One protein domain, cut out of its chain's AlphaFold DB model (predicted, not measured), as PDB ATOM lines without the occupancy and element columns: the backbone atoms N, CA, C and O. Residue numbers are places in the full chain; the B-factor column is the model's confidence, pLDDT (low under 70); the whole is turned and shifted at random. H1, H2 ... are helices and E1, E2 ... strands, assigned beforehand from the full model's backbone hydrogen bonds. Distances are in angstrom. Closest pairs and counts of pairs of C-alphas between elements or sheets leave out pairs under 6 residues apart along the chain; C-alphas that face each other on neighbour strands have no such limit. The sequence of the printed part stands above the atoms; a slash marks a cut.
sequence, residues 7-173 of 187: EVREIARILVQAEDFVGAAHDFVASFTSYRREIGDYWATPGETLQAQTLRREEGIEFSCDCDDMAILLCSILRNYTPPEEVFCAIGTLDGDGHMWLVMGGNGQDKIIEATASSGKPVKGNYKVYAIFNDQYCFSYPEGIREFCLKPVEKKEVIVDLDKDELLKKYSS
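AT A GLANCE: This is residues 7 to 173 of the 187 residues of an uncharacterized protein of marine sediment metagenome (UniProt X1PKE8). What does the model look like? A strongly twisted sheet of five strands has H4 packed along one face, with H2 beside H4 and with H1 and residues 46 to 49 of H3 packed on H4 away from the sheet. H5 packs on E4, and a free tail, residues 154 to 173 with H6, sticks out from this body. What is it made of? The printed part has 167 residues with six named helices and five named strands, in the order H1 H2 H3 H4 E1 E2 E3 E4 E5 H5 H6; its class is mixed, and its antiparallel sheet runs E3 E2 E1 E4 E5. How large is it? It is compact, with a radius of gyration of the C-alphas of 17.2 A and spans of 47 by 42 by 33 A.

HOW THE PARTS SIT: How are the strands joined? E1, residues 87 to 94, E2, residues 97 to 104, and E3, residues 111 to 113, form a meander, each strand the antiparallel neighbour of the one before; with E4, residues 127 to 133, back beside E1, they form a Greek key. E5, residues 138 to 140, is the edge strand beside E4. Within hydrogen-bond range are N 113 and O 102 of E3 and E2 at 2.9 A, N 90 and O 101 of E1 and E2 at 2.8 A, N 91 and O 131 of E1 and E4 at 2.9 A, and N 132 and O 139 of E4 and E5 at 2.9 A. Which helices are on the sheet? H4, residues 67 to 78, has a height over the sheet of 8.5 A and runs along E2 at 5 degrees on the local plane; their closest C-alphas, of Asp 68 and Met 100, are 5.1 A apart. H5, residues 142 to 147, is only just over E4, with 3 of its C-alphas; the closest, of Gly 144 and Tyr 130, are 4.2 A apart. What touches H4? H2, residues 21 to 30, does so at a shallow tilt of 29 degrees, opposite ways, closest at C-alphas Val 29 and Leu 74, 6.3 A. H1, residues 7 to 15, touches residues 73 to 78 of H4 at a steep tilt of 65 degrees, closest at C-alphas Ala 12 and Ile 77, 5.3 A. H3, residues 46 to 59, touches it with residues 46 to 47 and 48 to 49 alone, only just about perpendicular at 71 degrees, closest at C-alphas Pro 46 and Leu 73, 4.6 A. How do the helix backbones run? In H1, H2, H3, H4 and H6, residues 164 to 171, every O i to N i+4 pair is within hydrogen-bond range; in H5 1 of 2 is.

IN THESE COORDINATES: Where are the anchors? H1 begins at C-alpha 7, (-164.670, 159.321, 126.780), and H6 ends at C-alpha 171, (-185.183, 151.551, 112.000). How long are the longer elements? E2 measures 21.6 A, H3 19.6 A, E1 19.1 A and H4 16.4 A from first to last C-alpha; E1 bends by 62 degrees at residue 91.

THE WHOLE: Is the printed part unbroken? It has no cut; the long links are H2 to H3, E3 to E4 and H5 to H6. Where is confidence low? The pLDDT is under 70 at residues 33 to 41, 62 to 64, 106 to 109 and 147 to 173.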
ATOM      1  N   GLU A   7    -165.884 160.104 126.564       92.19
ATOM      2  CA  GLU A   7    -164.670 159.321 126.780       92.19
ATOM      3  C   GLU A   7    -163.610 159.678 125.733       92.19
ATOM      4  O   GLU A   7    -162.452 159.946 126.075       92.19
ATOM      5  N   VAL A   8    -164.018 159.798 124.464       94.00
ATOM      6  CA  VAL A   8    -163.142 160.257 123.375       94.00
ATOM      7  C   VAL A   8    -162.585 161.649 123.674       94.00
ATOM      8  O   VAL A   8    -161.386 161.888 123.495       94.00
ATOM      9  N   ARG A   9    -163.428 162.571 124.153       95.12
ATOM     10  CA  ARG A   9    -163.018 163.935 124.516       95.12
ATOM     11  C   ARG A   9    -162.001 163.955 125.646       95.12
ATOM     12  O   ARG A   9    -161.031 164.711 125.570       95.12
ATOM     13  N   GLU A  10    -162.211 163.157 126.688       95.56
ATOM     14  CA  GLU A  10    -161.295 163.117 127.827       95.56
ATOM     15  C   GLU A  10    -159.938 162.526 127.432       95.56
ATOM     16  O   GLU A  10    -158.893 163.092 127.764       95.56
ATOM     17  N   ILE A  11    -159.939 161.456 126.634       95.00
ATOM     18  CA  ILE A  11    -158.720 160.881 126.057       95.00
ATOM     19  C   ILE A  11    -157.984 161.928 125.218       95.00
ATOM     20  O   ILE A  11    -156.792 162.163 125.432       95.00
ATOM     21  N   ALA A  12    -158.679 162.613 124.305       96.50
ATOM     22  CA  ALA A  12    -158.075 163.654 123.480       96.50
ATOM     23  C   ALA A  12    -157.469 164.784 124.334       96.50
ATOM     24  O   ALA A  12    -156.354 165.229 124.063       96.50
ATOM     25  N   ARG A  13    -158.155 165.207 125.406       96.56
ATOM     26  CA  ARG A  13    -157.689 166.245 126.346       96.56
ATOM     27  C   ARG A  13    -156.408 165.859 127.089       96.56
ATOM     28  O   ARG A  13    -155.608 166.730 127.441       96.56
ATOM     29  N   ILE A  14    -156.208 164.573 127.358       96.81
ATOM     30  CA  ILE A  14    -154.971 164.063 127.957       96.81
ATOM     31  C   ILE A  14    -153.865 164.022 126.900       96.81
ATOM     32  O   ILE A  14    -152.777 164.551 127.122       96.81
ATOM     33  N   LEU A  15    -154.147 163.429 125.740       97.06
ATOM     34  CA  LEU A  15    -153.147 163.179 124.701       97.06
ATOM     35  C   LEU A  15    -152.628 164.460 124.040       97.06
ATOM     36  O   LEU A  15    -151.454 164.514 123.683       97.06
ATOM     37  N   VAL A  16    -153.448 165.511 123.929       97.12
ATOM     38  CA  VAL A  16    -153.033 166.811 123.362       97.12
ATOM     39  C   VAL A  16    -151.938 167.509 124.179       97.12
ATOM     40  O   VAL A  16    -151.323 168.462 123.712       97.12
ATOM     41  N   GLN A  17    -151.668 167.045 125.401       96.31
ATOM     42  CA  GLN A  17    -150.573 167.558 126.228       96.31
ATOM     43  C   GLN A  17    -149.200 167.020 125.795       96.31
ATOM     44  O   GLN A  17    -148.179 167.526 126.261       96.31
ATOM     45  N   ALA A  18    -149.155 165.997 124.934       96.50
ATOM     46  CA  ALA A  18    -147.916 165.507 124.343       96.50
ATOM     47  C   ALA A  18    -147.350 166.509 123.321       96.50
ATOM     48  O   ALA A  18    -148.097 167.198 122.631       96.50
ATOM     49  N   GLU A  19    -146.020 166.550 123.188       94.62
ATOM     50  CA  GLU A  19    -145.339 167.388 122.184       94.62
ATOM     51  C   GLU A  19    -145.767 167.021 120.753       94.62
ATOM     52  O   GLU A  19    -146.010 167.899 119.930       94.62
ATOM     53  N   ASP A  20    -145.920 165.720 120.486       94.44
ATOM     54  CA  ASP A  20    -146.520 165.184 119.265       94.44
ATOM     55  C   ASP A  20    -147.882 164.561 119.593       94.44
ATOM     56  O   ASP A  20    -147.994 163.364 119.865       94.44
ATOM     57  N   PHE A  21    -148.926 165.392 119.584       95.31
ATOM     58  CA  PHE A  21    -150.302 164.941 119.802       95.31
ATOM     59  C   PHE A  21    -150.716 163.842 118.811       95.31
ATOM     60  O   PHE A  21    -151.334 162.854 119.211       95.31
ATOM     61  N   VAL A  22    -150.357 163.987 117.530       94.38
ATOM     62  CA  VAL A  22    -150.744 163.029 116.486       94.38
ATOM     63  C   VAL A  22    -150.081 161.681 116.741       94.38
ATOM     64  O   VAL A  22    -150.763 160.657 116.737       94.38
ATOM     65  N   GLY A  23    -148.775 161.675 117.013       94.44
ATOM     66  CA  GLY A  23    -148.034 160.470 117.377       94.44
ATOM     67  C   GLY A  23    -148.578 159.812 118.645       94.44
ATOM     68  O   GLY A  23    -148.793 158.602 118.656       94.44
ATOM     69  N   ALA A  24    -148.895 160.598 119.679       96.00
ATOM     70  CA  ALA A  24    -149.456 160.084 120.928       96.00
ATOM     71  C   ALA A  24    -150.842 159.443 120.740       96.00
ATOM     72  O   ALA A  24    -151.092 158.359 121.268       96.00
ATOM     73  N   ALA A  25    -151.733 160.072 119.966       95.31
ATOM     74  CA  ALA A  25    -153.035 159.505 119.612       95.31
ATOM     75  C   ALA A  25    -152.898 158.225 118.790       95.31
ATOM     76  O   ALA A  25    -153.579 157.231 119.053       95.31
ATOM     77  N   HIS A  26    -151.975 158.230 117.834       93.38
ATOM     78  CA  HIS A  26    -151.695 157.081 116.991       93.38
ATOM     79  C   HIS A  26    -151.176 155.890 117.806       93.38
ATOM     80  O   HIS A  26    -151.711 154.791 117.689       93.38
ATOM     81  N   ASP A  27    -150.205 156.109 118.694       92.94
ATOM     82  CA  ASP A  27    -149.661 155.062 119.565       92.94
ATOM     83  C   ASP A  27    -150.668 154.572 120.607       92.94
ATOM     84  O   ASP A  27    -150.708 153.375 120.912       92.94
ATOM     85  N   PHE A  28    -151.518 155.469 121.118       92.56
ATOM     86  CA  PHE A  28    -152.629 155.093 121.983       92.56
ATOM     87  C   PHE A  28    -153.532 154.081 121.280       92.56
ATOM     88  O   PHE A  28    -153.693 152.979 121.800       92.56
ATOM     89  N   VAL A  29    -154.046 154.395 120.087       90.94
ATOM     90  CA  VAL A  29    -154.940 153.494 119.337       90.94
ATOM     91  C   VAL A  29    -154.217 152.219 118.892       90.94
ATOM     92  O   VAL A  29    -154.750 151.122 119.051       90.94
ATOM     93  N   ALA A  30    -152.966 152.309 118.436       86.25
ATOM     94  CA  ALA A  30    -152.180 151.138 118.043       86.25
ATOM     95  C   ALA A  30    -151.975 150.136 119.196       86.25
ATOM     96  O   ALA A  30    -151.820 148.937 118.957       86.25
ATOM     97  N   SER A  31    -152.020 150.594 120.455       84.06
ATOM     98  CA  SER A  31    -151.931 149.726 121.637       84.06
ATOM     99  C   SER A  31    -153.133 148.780 121.813       84.06
ATOM    100  O   SER A  31    -153.057 147.818 122.587       84.06
ATOM    101  N   PHE A  32    -154.224 148.980 121.067       72.88
ATOM    102  CA  PHE A  32    -155.450 148.186 121.177       72.88
ATOM    103  C   PHE A  32    -155.279 146.768 120.596       72.88
ATOM    104  O   PHE A  32    -156.029 145.877 120.965       72.88
ATOM    105  N   THR A  33    -154.209 146.533 119.819       54.22
ATOM    106  CA  THR A  33    -153.476 145.282 119.471       54.22
ATOM    107  C   THR A  33    -154.189 143.940 119.234       54.22
ATOM    108  O   THR A  33    -153.505 142.987 118.865       54.22
ATOM    109  N   SER A  34    -155.503 143.786 119.354       56.53
ATOM    110  CA  SER A  34    -156.195 142.604 118.827       56.53
ATOM    111  C   SER A  34    -156.820 142.922 117.480       56.53
ATOM    112  O   SER A  34    -158.037 142.865 117.345       56.53
ATOM    113  N   TYR A  35    -155.967 143.207 116.484       54.69
ATOM    114  CA  TYR A  35    -156.397 143.172 115.089       54.69
ATOM    115  C   TYR A  35    -156.929 141.772 114.795       54.69
ATOM    116  O   TYR A  35    -156.181 140.785 114.827       54.69
ATOM    117  N   ARG A  36    -158.227 141.674 114.542       55.56
ATOM    118  CA  ARG A  36    -158.875 140.444 114.108       55.56
ATOM    119  C   ARG A  36    -159.773 140.792 112.940       55.56
ATOM    120  O   ARG A  36    -160.540 141.734 112.997       55.56
ATOM    121  N   ARG A  37    -159.644 140.015 111.870       54.34
ATOM    122  CA  ARG A  37    -160.508 140.127 110.699       54.34
ATOM    123  C   ARG A  37    -161.928 139.768 111.130       54.34
ATOM    124  O   ARG A  37    -162.156 138.616 111.509       54.34
ATOM    125  N   GLU A  38    -162.842 140.727 111.100       50.97
ATOM    126  CA  GLU A  38    -164.242 140.466 111.410       50.97
ATOM    127  C   GLU A  38    -164.908 139.610 110.318       50.97
ATOM    128  O   GLU A  38    -164.470 139.554 109.165       50.97
ATOM    129  N   ILE A  39    -165.965 138.882 110.697       47.47
ATOM    130  CA  ILE A  39    -166.882 138.234 109.752       47.47
ATOM    131  C   ILE A  39    -168.127 139.124 109.678       47.47
ATOM    132  O   ILE A  39    -169.088 138.916 110.418       47.47
ATOM    133  N   GLY A  40    -168.083 140.118 108.791       55.19
ATOM    134  CA  GLY A  40    -169.116 141.144 108.609       55.19
ATOM    135  C   GLY A  40    -168.494 142.540 108.501       55.19
ATOM    136  O   GLY A  40    -167.384 142.733 108.970       55.19
ATOM    137  N   ASP A  41    -169.208 143.486 107.883       67.75
ATOM    138  CA  ASP A  41    -168.779 144.889 107.734       67.75
ATOM    139  C   ASP A  41    -169.452 145.758 108.817       67.75
ATOM    140  O   ASP A  41    -170.283 146.621 108.511       67.75
ATOM    141  N   TYR A  42    -169.206 145.459 110.096       79.94
ATOM    142  CA  TYR A  42    -169.707 146.283 111.198       79.94
ATOM    143  C   TYR A  42    -168.648 147.306 111.590       79.94
ATOM    144  O   TYR A  42    -167.566 146.922 111.994       79.94
ATOM    145  N   TRP A  43    -168.977 148.594 111.498       86.19
ATOM    146  CA  TRP A  43    -168.079 149.663 111.937       86.19
ATOM    147  C   TRP A  43    -168.468 150.084 113.349       86.19
ATOM    148  O   TRP A  43    -169.527 150.700 113.538       86.19
ATOM    149  N   ALA A  44    -167.634 149.764 114.333       85.88
ATOM    150  CA  ALA A  44    -167.866 150.147 115.712       85.88
ATOM    151  C   ALA A  44    -167.766 151.665 115.888       85.88
ATOM    152  O   ALA A  44    -166.982 152.383 115.258       85.88
ATOM    153  N   THR A  45    -168.588 152.176 116.795       90.62
ATOM    154  CA  THR A  45    -168.442 153.551 117.265       90.62
ATOM    155  C   THR A  45    -167.180 153.694 118.125       90.62
ATOM    156  O   THR A  45    -166.773 152.733 118.775       90.62
ATOM    157  N   PRO A  46    -166.578 154.895 118.215       91.56
ATOM    158  CA  PRO A  46    -165.439 155.136 119.103       91.56
ATOM    159  C   PRO A  46    -165.653 154.661 120.547       91.56
ATOM    160  O   PRO A  46    -164.765 154.020 121.105       91.56
ATOM    161  N   GLY A  47    -166.826 154.922 121.136       89.50
ATOM    162  CA  GLY A  47    -167.167 154.450 122.480       89.50
ATOM    163  C   GLY A  47    -167.239 152.921 122.579       89.50
ATOM    164  O   GLY A  47    -166.745 152.345 123.544       89.50
ATOM    165  N   GLU A  48    -167.771 152.236 121.560       87.31
ATOM    166  CA  GLU A  48    -167.754 150.765 121.502       87.31
ATOM    167  C   GLU A  48    -166.320 150.221 121.407       87.31
ATOM    168  O   GLU A  48    -165.985 149.278 122.125       87.31
ATOM    169  N   THR A  49    -165.448 150.840 120.602       87.81
ATOM    170  CA  THR A  49    -164.024 150.465 120.499       87.81
ATOM    171  C   THR A  49    -163.274 150.678 121.824       87.81
ATOM    172  O   THR A  49    -162.416 149.873 122.198       87.81
ATOM    173  N   LEU A  50    -163.591 151.739 122.572       88.56
ATOM    174  CA  LEU A  50    -163.013 151.999 123.897       88.56
ATOM    175  C   LEU A  50    -163.526 151.005 124.947       88.56
ATOM    176  O   LEU A  50    -162.730 150.375 125.649       88.56
ATOM    177  N   GLN A  51    -164.841 150.784 125.000       85.00
ATOM    178  CA  GLN A  51    -165.463 149.823 125.909       85.00
ATOM    179  C   GLN A  51    -164.941 148.402 125.677       85.00
ATOM    180  O   GLN A  51    -164.635 147.687 126.632       85.00
ATOM    181  N   ALA A  52    -164.793 148.005 124.415       79.06
ATOM    182  CA  ALA A  52    -164.194 146.744 124.004       79.06
ATOM    183  C   ALA A  52    -162.818 146.514 124.642       79.06
ATOM    184  O   ALA A  52    -162.530 145.431 125.162       79.06
ATOM    185  N   GLN A  53    -161.978 147.549 124.663       76.06
ATOM    186  CA  GLN A  53    -160.660 147.483 125.279       76.06
ATOM    187  C   GLN A  53    -160.733 147.378 126.808       76.06
ATOM    188  O   GLN A  53    -159.950 146.637 127.410       76.06
ATOM    189  N   THR A  54    -161.669 148.082 127.445       78.75
ATOM    190  CA  THR A  54    -161.905 147.981 128.894       78.75
ATOM    191  C   THR A  54    -162.345 146.568 129.276       78.75
ATOM    192  O   THR A  54    -161.703 145.933 130.112       78.75
ATOM    193  N   LEU A  55    -163.340 146.010 128.581       77.56
ATOM    194  CA  LEU A  55    -163.823 144.642 128.802       77.56
ATOM    195  C   LEU A  55    -162.729 143.592 128.569       77.56
ATOM    196  O   LEU A  55    -162.606 142.633 129.332       77.56
ATOM    197  N   ARG A  56    -161.875 143.783 127.559       76.31
ATOM    198  CA  ARG A  56    -160.718 142.908 127.334       76.31
ATOM    199  C   ARG A  56    -159.748 142.922 128.510       76.31
ATOM    200  O   ARG A  56    -159.241 141.867 128.891       76.31
ATOM    201  N   ARG A  57    -159.452 144.099 129.063       73.88
ATOM    202  CA  ARG A  57    -158.490 144.259 130.164       73.88
ATOM    203  C   ARG A  57    -159.034 143.757 131.495       73.88
ATOM    204  O   ARG A  57    -158.286 143.136 132.245       73.88
ATOM    205  N   GLU A  58    -160.297 144.041 131.785       82.06
ATOM    206  CA  GLU A  58    -160.905 143.769 133.088       82.06
ATOM    207  C   GLU A  58    -161.515 142.371 133.168       82.06
ATOM    208  O   GLU A  58    -161.369 141.684 134.179       82.06
ATOM    209  N   GLU A  59    -162.154 141.921 132.088       81.31
ATOM    210  CA  GLU A  59    -162.940 140.685 132.071       81.31
ATOM    211  C   GLU A  59    -162.317 139.594 131.189       81.31
ATOM    212  O   GLU A  59    -162.787 138.456 131.174       81.31
ATOM    213  N   GLY A  60    -161.248 139.913 130.450       75.50
ATOM    214  CA  GLY A  60    -160.636 138.987 129.498       75.50
ATOM    215  C   GLY A  60    -161.533 138.679 128.294       75.50
ATOM    216  O   GLY A  60    -161.302 137.682 127.608       75.50
ATOM    217  N   ILE A  61    -162.560 139.499 128.040       71.19
ATOM    218  CA  ILE A  61    -163.463 139.330 126.898       71.19
ATOM    219  C   ILE A  61    -162.739 139.778 125.631       71.19
ATOM    220  O   ILE A  61    -162.374 140.941 125.477       71.19
ATOM    221  N   GLU A  62    -162.533 138.853 124.698       65.19
ATOM    222  CA  GLU A  62    -161.983 139.195 123.391       65.19
ATOM    223  C   GLU A  62    -163.044 139.901 122.545       65.19
ATOM    224  O   GLU A  62    -163.968 139.270 122.031       65.19
ATOM    225  N   PHE A  63    -162.883 141.211 122.384       65.75
ATOM    226  CA  PHE A  63    -163.556 141.987 121.354       65.75
ATOM    227  C   PHE A  63    -162.590 142.197 120.180       65.75
ATOM    228  O   PHE A  63    -161.387 142.402 120.377       65.75
ATOM    229  N   SER A  64    -163.101 142.053 118.961       67.38
ATOM    230  CA  SER A  64    -162.337 142.240 117.729       67.38
ATOM    231  C   SER A  64    -162.369 143.718 117.360       67.38
ATOM    232  O   SER A  64    -163.415 144.338 117.460       67.38
ATOM    233  N   CYS A  65    -161.224 144.293 117.002       78.56
ATOM    234  CA  CYS A  65    -161.178 145.612 116.377       78.56
ATOM    235  C   CYS A  65    -160.319 145.466 115.133       78.56
ATOM    236  O   CYS A  65    -159.219 144.911 115.223       78.56
ATOM    237  N   ASP A  66    -160.797 145.923 113.989       84.44
ATOM    238  CA  ASP A  66    -160.050 145.856 112.738       84.44
ATOM    239  C   ASP A  66    -159.653 147.254 112.237       84.44
ATOM    240  O   ASP A  66    -159.460 148.184 113.027       84.44
ATOM    241  N   CYS A  67    -159.370 147.384 110.939       89.19
ATOM    242  CA  CYS A  67    -158.785 148.602 110.393       89.19
ATOM    243  C   CYS A  67    -159.721 149.809 110.501       89.19
ATOM    244  O   CYS A  67    -159.247 150.920 110.753       89.19
ATOM    245  N   ASP A  68    -161.024 149.611 110.329       90.56
ATOM    246  CA  ASP A  68    -162.009 150.684 110.338       90.56
ATOM    247  C   ASP A  68    -162.336 151.155 111.744       90.56
ATOM    248  O   ASP A  68    -162.292 152.365 111.970       90.56
ATOM    249  N   ASP A  69    -162.520 150.256 112.709       90.69
ATOM    250  CA  ASP A  69    -162.708 150.639 114.114       90.69
ATOM    251  C   ASP A  69    -161.552 151.508 114.622       90.69
ATOM    252  O   ASP A  69    -161.738 152.583 115.203       90.69
ATOM    253  N   MET A  70    -160.319 151.065 114.350       92.44
ATOM    254  CA  MET A  70    -159.111 151.781 114.753       92.44
ATOM    255  C   MET A  70    -159.006 153.135 114.044       92.44
ATOM    256  O   MET A  70    -158.669 154.140 114.677       92.44
ATOM    257  N   ALA A  71    -159.312 153.198 112.745       94.69
ATOM    258  CA  ALA A  71    -159.300 154.447 111.993       94.69
ATOM    259  C   ALA A  71    -160.387 155.424 112.480       94.69
ATOM    260  O   ALA A  71    -160.123 156.619 112.630       94.69
ATOM    261  N   ILE A  72    -161.593 154.943 112.773       95.31
ATOM    262  CA  ILE A  72    -162.715 155.761 113.244       95.31
ATOM    263  C   ILE A  72    -162.443 156.305 114.651       95.31
ATOM    264  O   ILE A  72    -162.678 157.496 114.902       95.31
ATOM    265  N   LEU A  73    -161.903 155.484 115.557       95.44
ATOM    266  CA  LEU A  73    -161.484 155.931 116.886       95.44
ATOM    267  C   LEU A  73    -160.368 156.979 116.782       95.44
ATOM    268  O   LEU A  73    -160.496 158.068 117.346       95.44
ATOM    269  N   LEU A  74    -159.305 156.696 116.021       96.00
ATOM    270  CA  LEU A  74    -158.178 157.616 115.865       96.00
ATOM    271  C   LEU A  74    -158.616 158.952 115.253       96.00
ATOM    272  O   LEU A  74    -158.245 160.014 115.752       96.00
ATOM    273  N   CYS A  75    -159.445 158.920 114.208       97.00
ATOM    274  CA  CYS A  75    -159.959 160.135 113.583       97.00
ATOM    275  C   CYS A  75    -160.855 160.923 114.550       97.00
ATOM    276  O   CYS A  75    -160.735 162.145 114.621       97.00
ATOM    277  N   SER A  76    -161.672 160.253 115.370       96.69
ATOM    278  CA  SER A  76    -162.499 160.918 116.390       96.69
ATOM    279  C   SER A  76    -161.663 161.590 117.489       96.69
ATOM    280  O   SER A  76    -161.974 162.715 117.888       96.69
ATOM    281  N   ILE A  77    -160.563 160.964 117.930       97.19
ATOM    282  CA  ILE A  77    -159.616 161.567 118.884       97.19
ATOM    283  C   ILE A  77    -158.956 162.807 118.269       97.19
ATOM    284  O   ILE A  77    -158.972 163.876 118.874       97.19
ATOM    285  N   LEU A  78    -158.409 162.700 117.055       96.81
ATOM    286  CA  LEU A  78    -157.701 163.811 116.405       96.81
ATOM    287  C   LEU A  78    -158.629 164.991 116.095       96.81
ATOM    288  O   LEU A  78    -158.265 166.145 116.318       96.81
ATOM    289  N   ARG A  79    -159.867 164.723 115.664       95.88
ATOM    290  CA  ARG A  79    -160.877 165.746 115.347       95.88
ATOM    291  C   ARG A  79    -161.258 166.657 116.521       95.88
ATOM    292  O   ARG A  79    -161.822 167.724 116.283       95.88
ATOM    293  N   ASN A  80    -160.921 166.298 117.760       96.31
ATOM    294  CA  ASN A  80    -161.098 167.183 118.914       96.31
ATOM    295  C   ASN A  80    -160.179 168.416 118.883       96.31
ATOM    296  O   ASN A  80    -160.540 169.457 119.427       96.31
ATOM    297  N   TYR A  81    -159.008 168.312 118.245       95.44
ATOM    298  CA  TYR A  81    -157.999 169.380 118.207       95.44
ATOM    299  C   TYR A  81    -157.435 169.661 116.804       95.44
ATOM    300  O   TYR A  81    -156.618 170.564 116.643       95.44
ATOM    301  N   THR A  82    -157.892 168.937 115.781       93.62
ATOM    302  CA  THR A  82    -157.546 169.149 114.369       93.62
ATOM    303  C   THR A  82    -158.795 169.547 113.583       93.62
ATOM    304  O   THR A  82    -159.799 168.844 113.712       93.62
ATOM    305  N   PRO A  83    -158.775 170.620 112.766       92.19
ATOM    306  CA  PRO A  83    -159.914 171.038 111.946       92.19
ATOM    307  C   PRO A  83    -160.478 169.916 111.053       92.19
ATOM    308  O   PRO A  83    -159.726 169.044 110.611       92.19
ATOM    309  N   PRO A  84    -161.791 169.915 110.759       90.06
ATOM    310  CA  PRO A  84    -162.411 168.886 109.922       90.06
ATOM    311  C   PRO A  84    -161.876 168.875 108.485       90.06
ATOM    312  O   PRO A  84    -161.982 167.868 107.800       90.06
ATOM    313  N   GLU A  85    -161.282 169.960 108.007       90.19
ATOM    314  CA  GLU A  85    -160.661 170.032 106.683       90.19
ATOM    315  C   GLU A  85    -159.286 169.346 106.627       90.19
ATOM    316  O   GLU A  85    -158.739 169.165 105.542       90.19
ATOM    317  N   GLU A  86    -158.720 168.970 107.775       91.12
ATOM    318  CA  GLU A  86    -157.334 168.511 107.889       91.12
ATOM    319  C   GLU A  86    -157.200 167.045 108.315       91.12
ATOM    320  O   GLU A  86    -156.084 166.532 108.343       91.12
ATOM    321  N   VAL A  87    -158.291 166.340 108.631       94.19
ATOM    322  CA  VAL A  87    -158.231 164.927 109.034       94.19
ATOM    323  C   VAL A  87    -159.476 164.145 108.615       94.19
ATOM    324  O   VAL A  87    -160.617 164.535 108.878       94.19
ATOM    325  N   PHE A  88    -159.235 163.003 107.974       95.19
ATOM    326  CA  PHE A  88    -160.259 162.124 107.421       95.19
ATOM    327  C   PHE A  88    -159.905 160.660 107.653       95.19
ATOM    328  O   PHE A  88    -158.736 160.282 107.575       95.19
ATOM    329  N   CYS A  89    -160.922 159.822 107.825       96.12
ATOM    330  CA  CYS A  89    -160.809 158.404 107.510       96.12
ATOM    331  C   CYS A  89    -160.787 158.244 105.988       96.12
ATOM    332  O   CYS A  89    -161.571 158.881 105.286       96.12
ATOM    333  N   ALA A  90    -159.918 157.381 105.481       94.06
ATOM    334  CA  ALA A  90    -159.842 156.988 104.087       94.06
ATOM    335  C   ALA A  90    -160.167 155.506 103.956       94.06
ATOM    336  O   ALA A  90    -159.611 154.682 104.678       94.06
ATOM    337  N   ILE A  91    -161.046 155.183 103.012       92.50
ATOM    338  CA  ILE A  91    -161.419 153.813 102.662       92.50
ATOM    339  C   ILE A  91    -160.836 153.515 101.299       92.50
ATOM    340  O   ILE A  91    -160.937 154.324 100.364       92.50
ATOM    341  N   GLY A  92    -160.236 152.344 101.182       91.50
ATOM    342  CA  GLY A  92    -159.487 151.998 100.004       91.50
ATOM    343  C   GLY A  92    -159.069 150.543  99.963       91.50
ATOM    344  O   GLY A  92    -159.677 149.675 100.587       91.50
ATOM    345  N   THR A  93    -157.984 150.302  99.238       92.25
ATOM    346  CA  THR A  93    -157.241 149.046  99.333       92.25
ATOM    347  C   THR A  93    -155.788 149.296  99.700       92.25
ATOM    348  O   THR A  93    -155.184 150.228  99.164       92.25
ATOM    349  N   LEU A  94    -155.226 148.417 100.523       92.12
ATOM    350  CA  LEU A  94    -153.796 148.281 100.775       92.12
ATOM    351  C   LEU A  94    -153.317 146.994 100.102       92.12
ATOM    352  O   LEU A  94    -153.786 145.910 100.428       92.12
ATOM    353  N   ASP A  95    -152.433 147.115  99.109       93.44
ATOM    354  CA  ASP A  95    -151.893 145.972  98.351       93.44
ATOM    355  C   ASP A  95    -152.968 145.048  97.725       93.44
ATOM    356  O   ASP A  95    -152.709 143.893  97.394       93.44
ATOM    357  N   GLY A  96    -154.165 145.594  97.483       88.94
ATOM    358  CA  GLY A  96    -155.301 144.901  96.869       88.94
ATOM    359  C   GLY A  96    -156.365 144.409  97.852       88.94
ATOM    360  O   GLY A  96    -157.460 144.077  97.403       88.94
ATOM    361  N   ASP A  97    -156.094 144.430  99.159       88.50
ATOM    362  CA  ASP A  97    -157.059 144.075 100.202       88.50
ATOM    363  C   ASP A  97    -157.783 145.320 100.725       88.50
ATOM    364  O   ASP A  97    -157.177 146.385 100.842       88.50
ATOM    365  N   GLY A  98    -159.081 145.202 101.024       88.62
ATOM    366  CA  GLY A  98    -159.868 146.288 101.617       88.62
ATOM    367  C   GLY A  98    -159.242 146.767 102.927       88.62
ATOM    368  O   GLY A  98    -158.845 145.947 103.751       88.62
ATOM    369  N   HIS A  99    -159.112 148.086 103.085       92.56
ATOM    370  CA  HIS A  99    -158.419 148.681 104.227       92.56
ATOM    371  C   HIS A  99    -158.946 150.082 104.540       92.56
ATOM    372  O   HIS A  99    -159.375 150.806 103.631       92.56
ATOM    373  N   MET A 100    -158.861 150.481 105.811       93.38
ATOM    374  CA  MET A 100    -159.154 151.839 106.268       93.38
ATOM    375  C   MET A 100    -157.958 152.431 107.022       93.38
ATOM    376  O   MET A 100    -157.305 151.767 107.822       93.38
ATOM    377  N   TRP A 101    -157.657 153.697 106.745       95.25
ATOM    378  CA  TRP A 101    -156.558 154.449 107.357       95.25
ATOM    379  C   TRP A 101    -156.955 155.916 107.533       95.25
ATOM    380  O   TRP A 101    -158.088 156.293 107.240       95.25
ATOM    381  N   LEU A 102    -156.042 156.767 108.002       95.69
ATOM    382  CA  LEU A 102    -156.270 158.211 108.064       95.69
ATOM    383  C   LEU A 102    -155.475 158.958 107.002       95.69
ATOM    384  O   LEU A 102    -154.314 158.648 106.730       95.69
ATOM    385  N   VAL A 103    -156.087 160.006 106.464       93.75
ATOM    386  CA  VAL A 103    -155.413 161.028 105.666       93.75
ATOM    387  C   VAL A 103    -155.468 162.334 106.441       93.75
ATOM    388  O   VAL A 103    -156.545 162.776 106.844       93.75
ATOM    389  N   MET A 104    -154.301 162.934 106.661       90.75
ATOM    390  CA  MET A 104    -154.174 164.244 107.288       90.75
ATOM    391  C   MET A 104    -153.526 165.253 106.347       90.75
ATOM    392  O   MET A 104    -152.479 164.972 105.763       90.75
ATOM    393  N   GLY A 105    -154.136 166.430 106.230       82.56
ATOM    394  CA  GLY A 105    -153.618 167.548 105.448       82.56
ATOM    395  C   GLY A 105    -152.636 168.398 106.256       82.56
ATOM    396  O   GLY A 105    -152.864 168.673 107.431       82.56
ATOM    397  N   GLY A 106    -151.538 168.831 105.630       55.47
ATOM    398  CA  GLY A 106    -150.600 169.791 106.221       55.47
ATOM    399  C   GLY A 106    -149.454 170.173 105.278       55.47
ATOM    400  O   GLY A 106    -148.881 169.326 104.603       55.47
ATOM    401  N   ASN A 107    -149.102 171.462 105.210       47.84
ATOM    402  CA  ASN A 107    -147.934 171.987 104.472       47.84
ATOM    403  C   ASN A 107    -147.806 171.556 102.991       47.84
ATOM    404  O   ASN A 107    -146.698 171.416 102.470       47.84
ATOM    405  N   GLY A 108    -148.930 171.391 102.287       52.06
ATOM    406  CA  GLY A 108    -148.952 171.148 100.839       52.06
ATOM    407  C   GLY A 108    -148.761 169.691 100.405       52.06
ATOM    408  O   GLY A 108    -148.667 169.452  99.200       52.06
ATOM    409  N   GLN A 109    -148.723 168.731 101.339       68.94
ATOM    410  CA  GLN A 109    -148.773 167.296 101.039       68.94
ATOM    411  C   GLN A 109    -149.624 166.541 102.063       68.94
ATOM    412  O   GLN A 109    -149.441 166.695 103.268       68.94
ATOM    413  N   ASP A 110    -150.521 165.689 101.574       82.75
ATOM    414  CA  ASP A 110    -151.333 164.823 102.425       82.75
ATOM    415  C   ASP A 110    -150.477 163.686 103.002       82.75
ATOM    416  O   ASP A 110    -149.710 163.029 102.290       82.75
ATOM    417  N   LYS A 111    -150.618 163.437 104.306       89.31
ATOM    418  CA  LYS A 111    -149.929 162.371 105.037       89.31
ATOM    419  C   LYS A 111    -150.886 161.210 105.297       89.31
ATOM    420  O   LYS A 111    -151.973 161.402 105.835       89.31
ATOM    421  N   ILE A 112    -150.438 159.995 104.984       92.62
ATOM    422  CA  ILE A 112    -151.096 158.754 105.413       92.62
ATOM    423  C   ILE A 112    -150.697 158.445 106.858       92.62
ATOM    424  O   ILE A 112    -149.516 158.504 107.212       92.62
ATOM    425  N   ILE A 113    -151.679 158.074 107.674       93.12
ATOM    426  CA  ILE A 113    -151.495 157.551 109.026       93.12
ATOM    427  C   ILE A 113    -152.128 156.160 109.073       93.12
ATOM    428  O   ILE A 113    -153.342 156.009 108.938       93.12
ATOM    429  N   GLU A 114    -151.282 155.143 109.234       92.62
ATOM    430  CA  GLU A 114    -151.689 153.738 109.260       92.62
ATOM    431  C   GLU A 114    -152.245 153.365 110.639       92.62
ATOM    432  O   GLU A 114    -151.475 153.119 111.566       92.62
ATOM    433  N   ALA A 115    -153.572 153.315 110.774       88.81
ATOM    434  CA  ALA A 115    -154.256 153.107 112.052       88.81
ATOM    435  C   ALA A 115    -153.895 151.772 112.733       88.81
ATOM    436  O   ALA A 115    -153.933 151.683 113.957       88.81
ATOM    437  N   THR A 116    -153.482 150.757 111.967       86.81
ATOM    438  CA  THR A 116    -153.117 149.426 112.484       86.81
ATOM    439  C   THR A 116    -151.635 149.288 112.872       86.81
ATOM    440  O   THR A 116    -151.188 148.225 113.314       86.81
ATOM    441  N   ALA A 117    -150.842 150.355 112.738       85.00
ATOM    442  CA  ALA A 117    -149.429 150.401 113.112       85.00
ATOM    443  C   ALA A 117    -149.165 151.503 114.147       85.00
ATOM    444  O   ALA A 117    -149.930 152.440 114.264       85.00
ATOM    445  N   SER A 118    -148.064 151.412 114.895       84.75
ATOM    446  CA  SER A 118    -147.602 152.493 115.782       84.75
ATOM    447  C   SER A 118    -146.999 153.655 114.983       84.75
ATOM    448  O   SER A 118    -146.443 153.427 113.904       84.75
ATOM    449  N   SER A 119    -146.970 154.854 115.563       87.06
ATOM    450  CA  SER A 119    -146.470 156.098 114.951       87.06
ATOM    451  C   SER A 119    -145.028 156.008 114.443       87.06
ATOM    452  O   SER A 119    -144.684 156.552 113.393       87.06
ATOM    453  N   GLY A 120    -144.182 155.247 115.144       83.88
ATOM    454  CA  GLY A 120    -142.783 155.037 114.777       83.88
ATOM    455  C   GLY A 120    -142.553 154.070 113.609       83.88
ATOM    456  O   GLY A 120    -141.407 153.880 113.195       83.88
ATOM    457  N   LYS A 121    -143.596 153.414 113.077       84.25
ATOM    458  CA  LYS A 121    -143.452 152.501 111.936       84.25
ATOM    459  C   LYS A 121    -143.622 153.261 110.618       84.25
ATOM    460  O   LYS A 121    -144.573 154.019 110.464       84.25
ATOM    461  N   PRO A 122    -142.739 153.034 109.627       82.75
ATOM    462  CA  PRO A 122    -142.910 153.635 108.313       82.75
ATOM    463  C   PRO A 122    -144.175 153.097 107.641       82.75
ATOM    464  O   PRO A 122    -144.415 151.886 107.648       82.75
ATOM    465  N   VAL A 123    -144.926 153.992 106.997       86.75
ATOM    466  CA  VAL A 123    -146.028 153.621 106.104       86.75
ATOM    467  C   VAL A 123    -145.445 152.847 104.920       86.75
ATOM    468  O   VAL A 123    -144.522 153.313 104.248       86.75
ATOM    469  N   LYS A 124    -145.949 151.634 104.696       88.62
ATOM    470  CA  LYS A 124    -145.519 150.723 103.628       88.62
ATOM    471  C   LYS A 124    -146.734 150.162 102.903       88.62
ATOM    472  O   LYS A 124    -147.799 150.057 103.503       88.62
ATOM    473  N   GLY A 125    -146.519 149.756 101.656       89.94
ATOM    474  CA  GLY A 125    -147.545 149.186 100.787       89.94
ATOM    475  C   GLY A 125    -148.146 150.215  99.835       89.94
ATOM    476  O   GLY A 125    -147.804 151.402  99.865       89.94
ATOM    477  N   ASN A 126    -148.998 149.731  98.940       91.94
ATOM    478  CA  ASN A 126    -149.655 150.532  97.924       91.94
ATOM    479  C   ASN A 126    -151.095 150.850  98.343       91.94
ATOM    480  O   ASN A 126    -151.980 150.000  98.240       91.94
ATOM    481  N   TYR A 127    -151.315 152.085  98.795       92.06
ATOM    482  CA  TYR A 127    -152.625 152.584  99.204       92.06
ATOM    483  C   TYR A 127    -153.361 153.158  98.000       92.06
ATOM    484  O   TYR A 127    -152.882 154.080  97.338       92.06
ATOM    485  N   LYS A 128    -154.567 152.653  97.748       91.94
ATOM    486  CA  LYS A 128    -155.474 153.193  96.738       91.94
ATOM    487  C   LYS A 128    -156.732 153.711  97.415       91.94
ATOM    488  O   LYS A 128    -157.566 152.922  97.846       91.94
ATOM    489  N   VAL A 129    -156.853 155.033  97.505       89.81
ATOM    490  CA  VAL A 129    -158.011 155.709  98.105       89.81
ATOM    491  C   VAL A 129    -159.218 155.607  97.173       89.81
ATOM    492  O   VAL A 129    -159.110 155.864  95.974       89.81
ATOM    493  N   TYR A 130    -160.379 155.295  97.740       90.12
ATOM    494  CA  TYR A 130    -161.665 155.272  97.043       90.12
ATOM    495  C   TYR A 130    -162.662 156.288  97.607       90.12
ATOM    496  O   TYR A 130    -163.439 156.881  96.849       90.12
ATOM    497  N   ALA A 131    -162.626 156.529  98.915       89.31
ATOM    498  CA  ALA A 131    -163.409 157.561  99.577       89.31
ATOM    499  C   ALA A 131    -162.680 158.094 100.812       89.31
ATOM    500  O   ALA A 131    -161.853 157.395 101.392       89.31
ATOM    501  N   ILE A 132    -163.013 159.320 101.212       92.19
ATOM    502  CA  ILE A 132    -162.596 159.911 102.483       92.19
ATOM    503  C   ILE A 132    -163.801 160.523 103.195       92.19
ATOM    504  O   ILE A 132    -164.709 161.046 102.545       92.19
ATOM    505  N   PHE A 133    -163.826 160.473 104.522       93.12
ATOM    506  CA  PHE A 133    -164.935 161.004 105.305       93.12
ATOM    507  C   PHE A 133    -164.525 161.389 106.730       93.12
ATOM    508  O   PHE A 133    -163.534 160.899 107.270       93.12
ATOM    509  N   ASN A 134    -165.322 162.258 107.346       93.56
ATOM    510  CA  ASN A 134    -165.333 162.519 108.781       93.56
ATOM    511  C   ASN A 134    -166.760 162.885 109.243       93.56
ATOM    512  O   ASN A 134    -167.739 162.492 108.613       93.56
ATOM    513  N   ASP A 135    -166.905 163.560 110.385       92.19
ATOM    514  CA  ASP A 135    -168.191 164.033 110.920       92.19
ATOM    515  C   ASP A 135    -168.879 165.121 110.081       92.19
ATOM    516  O   ASP A 135    -170.097 165.255 110.170       92.19
ATOM    517  N   GLN A 136    -168.140 165.883 109.271       90.12
ATOM    518  CA  GLN A 136    -168.684 167.027 108.524       90.12
ATOM    519  C   GLN A 136    -168.685 166.824 107.011       90.12
ATOM    520  O   GLN A 136    -169.518 167.387 106.298       90.12
ATOM    521  N   TYR A 137    -167.757 166.014 106.515       87.75
ATOM    522  CA  TYR A 137    -167.452 165.896 105.102       87.75
ATOM    523  C   TYR A 137    -167.388 164.436 104.664       87.75
ATOM    524  O   TYR A 137    -166.968 163.553 105.409       87.75
ATOM    525  N   CYS A 138    -167.777 164.191 103.415       88.81
ATOM    526  CA  CYS A 138    -167.661 162.892 102.765       88.81
ATOM    527  C   CYS A 138    -167.431 163.103 101.266       88.81
ATOM    528  O   CYS A 138    -168.206 163.797 100.604       88.81
ATOM    529  N   PHE A 139    -166.363 162.507 100.740       85.56
ATOM    530  CA  PHE A 139    -165.953 162.597  99.344       85.56
ATOM    531  C   PHE A 139    -165.634 161.200  98.812       85.56
ATOM    532  O   PHE A 139    -165.074 160.367  99.520       85.56
ATOM    533  N   SER A 140    -165.954 160.933  97.547       85.06
ATOM    534  CA  SER A 140    -165.644 159.648  96.918       85.06
ATOM    535  C   SER A 140    -165.275 159.811  95.451       85.06
ATOM    536  O   SER A 140    -165.820 160.668  94.751       85.06
ATOM    537  N   TYR A 141    -164.357 158.964  94.985       78.56
ATOM    538  CA  TYR A 141    -164.103 158.772  93.564       78.56
ATOM    539  C   TYR A 141    -165.247 157.967  92.924       78.56
ATOM    540  O   TYR A 141    -165.829 157.099  93.579       78.56
ATOM    541  N   PRO A 142    -165.548 158.167  91.628       77.88
ATOM    542  CA  PRO A 142    -166.566 157.381  90.928       77.88
ATOM    543  C   PRO A 142    -166.366 155.863  91.042       77.88
ATOM    544  O   PRO A 142    -167.334 155.106  91.080       77.88
ATOM    545  N   GLU A 143    -165.114 155.410  91.092       77.44
ATOM    546  CA  GLU A 143    -164.731 154.014  91.308       77.44
ATOM    547  C   GLU A 143    -165.122 153.535  92.706       77.44
ATOM    548  O   GLU A 143    -165.674 152.448  92.835       77.44
ATOM    549  N   GLY A 144    -164.902 154.360  93.733       70.88
ATOM    550  CA  GLY A 144    -165.229 154.034  95.120       70.88
ATOM    551  C   GLY A 144    -166.726 153.895  95.368       70.88
ATOM    552  O   GLY A 144    -167.151 152.983  96.070       70.88
ATOM    553  N   ILE A 145    -167.533 154.731  94.711       71.06
ATOM    554  CA  ILE A 145    -168.999 154.619  94.727       71.06
ATOM    555  C   ILE A 145    -169.456 153.236  94.240       71.06
ATOM    556  O   ILE A 145    -170.378 152.654  94.811       71.06
ATOM    557  N   ARG A 146    -168.808 152.699  93.197       71.81
ATOM    558  CA  ARG A 146    -169.131 151.375  92.641       71.81
ATOM    559  C   ARG A 146    -168.620 150.243  93.526       71.81
ATOM    560  O   ARG A 146    -169.366 149.304  93.772       71.81
ATOM    561  N   GLU A 147    -167.379 150.351  93.995       68.12
ATOM    562  CA  GLU A 147    -166.693 149.294  94.745       68.12
ATOM    563  C   GLU A 147    -167.296 149.088  96.142       68.12
ATOM    564  O   GLU A 147    -167.607 147.966  96.524       68.12
ATOM    565  N   PHE A 148    -167.550 150.175  96.876       63.44
ATOM    566  CA  PHE A 148    -168.097 150.127  98.242       63.44
ATOM    567  C   PHE A 148    -169.618 150.291  98.271       63.44
ATOM    568  O   PHE A 148    -170.201 150.505  99.332       63.44
ATOM    569  N   CYS A 149    -170.272 150.236  97.105       64.19
ATOM    570  CA  CYS A 149    -171.713 150.439  96.963       64.19
ATOM    571  C   CYS A 149    -172.224 151.707  97.682       64.19
ATOM    572  O   CYS A 149    -173.350 151.725  98.195       64.19
ATOM    573  N   LEU A 150    -171.407 152.770  97.734       62.44
ATOM    574  CA  LEU A 150    -171.767 154.007  98.425       62.44
ATOM    575  C   LEU A 150    -172.964 154.622  97.707       62.44
ATOM    576  O   LEU A 150    -172.889 155.001  96.538       62.44
ATOM    577  N   LYS A 151    -174.096 154.729  98.397       57.47
ATOM    578  CA  LYS A 151    -175.257 155.418  97.838       57.47
ATOM    579  C   LYS A 151    -175.029 156.920  97.980       57.47
ATOM    580  O   LYS A 151    -174.736 157.363  99.092       57.47
ATOM    581  N   PRO A 152    -175.171 157.717  96.906       54.78
ATOM    582  CA  PRO A 152    -175.169 159.162  97.051       54.78
ATOM    583  C   PRO A 152    -176.268 159.538  98.048       54.78
ATOM    584  O   PRO A 152    -177.430 159.163  97.882       54.78
ATOM    585  N   VAL A 153    -175.888 160.231  99.118       50.69
ATOM    586  CA  VAL A 153    -176.856 160.772 100.065       50.69
ATOM    587  C   VAL A 153    -177.500 161.965  99.370       50.69
ATOM    588  O   VAL A 153    -176.857 162.995  99.170       50.69
ATOM    589  N   GLU A 154    -178.764 161.835  98.967       49.66
ATOM    590  CA  GLU A 154    -179.564 163.016  98.653       49.66
ATOM    591  C   GLU A 154    -179.567 163.894  99.906       49.66
ATOM    592  O   GLU A 154    -179.932 163.425 100.988       49.66
ATOM    593  N   LYS A 155    -179.124 165.154  99.782       41.06
ATOM    594  CA  LYS A 155    -179.296 166.154 100.837       41.06
ATOM    595  C   LYS A 155    -180.783 166.188 101.177       41.06
ATOM    596  O   LYS A 155    -181.566 166.802 100.459       41.06
ATOM    597  N   LYS A 156    -181.181 165.530 102.265       44.50
ATOM    598  CA  LYS A 156    -182.476 165.806 102.869       44.50
ATOM    599  C   LYS A 156    -182.399 167.236 103.367       44.50
ATOM    600  O   LYS A 156    -181.590 167.542 104.240       44.50
ATOM    601  N   GLU A 157    -183.215 168.102 102.779       38.25
ATOM    602  CA  GLU A 157    -183.564 169.361 103.418       38.25
ATOM    603  C   GLU A 157    -183.948 169.058 104.867       38.25
ATOM    604  O   GLU A 157    -184.609 168.055 105.149       38.25
ATOM    605  N   VAL A 158    -183.436 169.871 105.787       42.03
ATOM    606  CA  VAL A 158    -183.657 169.721 107.222       42.03
ATOM    607  C   VAL A 158    -185.163 169.780 107.472       42.03
ATOM    608  O   VAL A 158    -185.754 170.856 107.489       42.03
ATOM    609  N   ILE A 159    -185.795 168.619 107.643       41.03
ATOM    610  CA  ILE A 159    -187.151 168.540 108.175       41.03
ATOM    611  C   ILE A 159    -186.993 168.675 109.683       41.03
ATOM    612  O   ILE A 159    -186.503 167.767 110.355       41.03
ATOM    613  N   VAL A 160    -187.336 169.862 110.172       46.72
ATOM    614  CA  VAL A 160    -187.457 170.169 111.594       46.72
ATOM    615  C   VAL A 160    -188.550 169.271 112.187       46.72
ATOM    616  O   VAL A 160    -189.628 169.157 111.608       46.72
ATOM    617  N   ASP A 161    -188.219 168.652 113.321       49.41
ATOM    618  CA  ASP A 161    -189.042 167.820 114.207       49.41
ATOM    619  C   ASP A 161    -189.706 166.576 113.599       49.41
ATOM    620  O   ASP A 161    -190.849 166.592 113.141       49.41
ATOM    621  N   LEU A 162    -189.013 165.438 113.714       50.78
ATOM    622  CA  LEU A 162    -189.656 164.125 113.716       50.78
ATOM    623  C   LEU A 162    -189.484 163.471 115.086       50.78
ATOM    624  O   LEU A 162    -188.373 163.340 115.604       50.78
ATOM    625  N   ASP A 163    -190.625 163.083 115.643       57.34
ATOM    626  CA  ASP A 163    -190.799 162.418 116.926       57.34
ATOM    627  C   ASP A 163    -189.903 161.166 117.036       57.34
ATOM    628  O   ASP A 163    -189.874 160.309 116.143       57.34
ATOM    629  N   LYS A 164    -189.156 161.067 118.145       53.34
ATOM    630  CA  LYS A 164    -188.219 159.967 118.444       53.34
ATOM    631  C   LYS A 164    -188.883 158.594 118.314       53.34
ATOM    632  O   LYS A 164    -188.238 157.644 117.857       53.34
ATOM    633  N   ASP A 165    -190.165 158.497 118.656       53.19
ATOM    634  CA  ASP A 165    -190.916 157.242 118.632       53.19
ATOM    635  C   ASP A 165    -191.169 156.727 117.204       53.19
ATOM    636  O   ASP A 165    -191.277 155.516 116.968       53.19
ATOM    637  N   GLU A 166    -191.204 157.622 116.215       55.59
ATOM    638  CA  GLU A 166    -191.424 157.268 114.813       55.59
ATOM    639  C   GLU A 166    -190.131 156.784 114.134       55.59
ATOM    640  O   GLU A 166    -190.143 155.827 113.350       55.59
ATOM    641  N   LEU A 167    -188.986 157.374 114.501       53.06
ATOM    642  CA  LEU A 167    -187.660 156.930 114.057       53.06
ATOM    643  C   LEU A 167    -187.327 155.533 114.599       53.06
ATOM    644  O   LEU A 167    -186.904 154.662 113.834       53.06
ATOM    645  N   LEU A 168    -187.600 155.271 115.880       50.19
ATOM    646  CA  LEU A 168    -187.392 153.951 116.486       50.19
ATOM    647  C   LEU A 168    -188.230 152.861 115.803       50.19
ATOM    648  O   LEU A 168    -187.733 151.759 115.558       50.19
ATOM    649  N   LYS A 169    -189.470 153.160 115.401       56.06
ATOM    650  CA  LYS A 169    -190.292 152.231 114.604       56.06
ATOM    651  C   LYS A 169    -189.728 151.979 113.209       56.06
ATOM    652  O   LYS A 169    -189.779 150.847 112.736       56.06
ATOM    653  N   LYS A 170    -189.185 153.005 112.555       55.16
ATOM    654  CA  LYS A 170    -188.686 152.906 111.178       55.16
ATOM    655  C   LYS A 170    -187.382 152.114 111.054       55.16
ATOM    656  O   LYS A 170    -187.183 151.437 110.050       55.16
ATOM    657  N   TYR A 171    -186.501 152.197 112.050       47.62
ATOM    658  CA  TYR A 171    -185.183 151.551 112.000       47.62
ATOM    659  C   TYR A 171    -185.114 150.219 112.762       47.62
ATOM    660  O   TYR A 171    -184.232 149.409 112.488       47.62
ATOM    661  N   SER A 172    -186.083 149.919 113.634       49.97
ATOM    662  CA  SER A 172    -186.175 148.612 114.308       49.97
ATOM    663  C   SER A 172    -186.672 147.469 113.412       49.97
ATOM    664  O   SER A 172    -186.518 146.306 113.784       49.97
ATOM    665  N   SER A 173    -187.242 147.764 112.238       47.31
ATOM    666  CA  SER A 173    -187.737 146.748 111.298       47.31
ATOM    667  C   SER A 173    -186.668 146.177 110.360       47.31
ATOM    668  O   SER A 173    -186.952 145.205 109.669       47.31
TER     669      SER A 173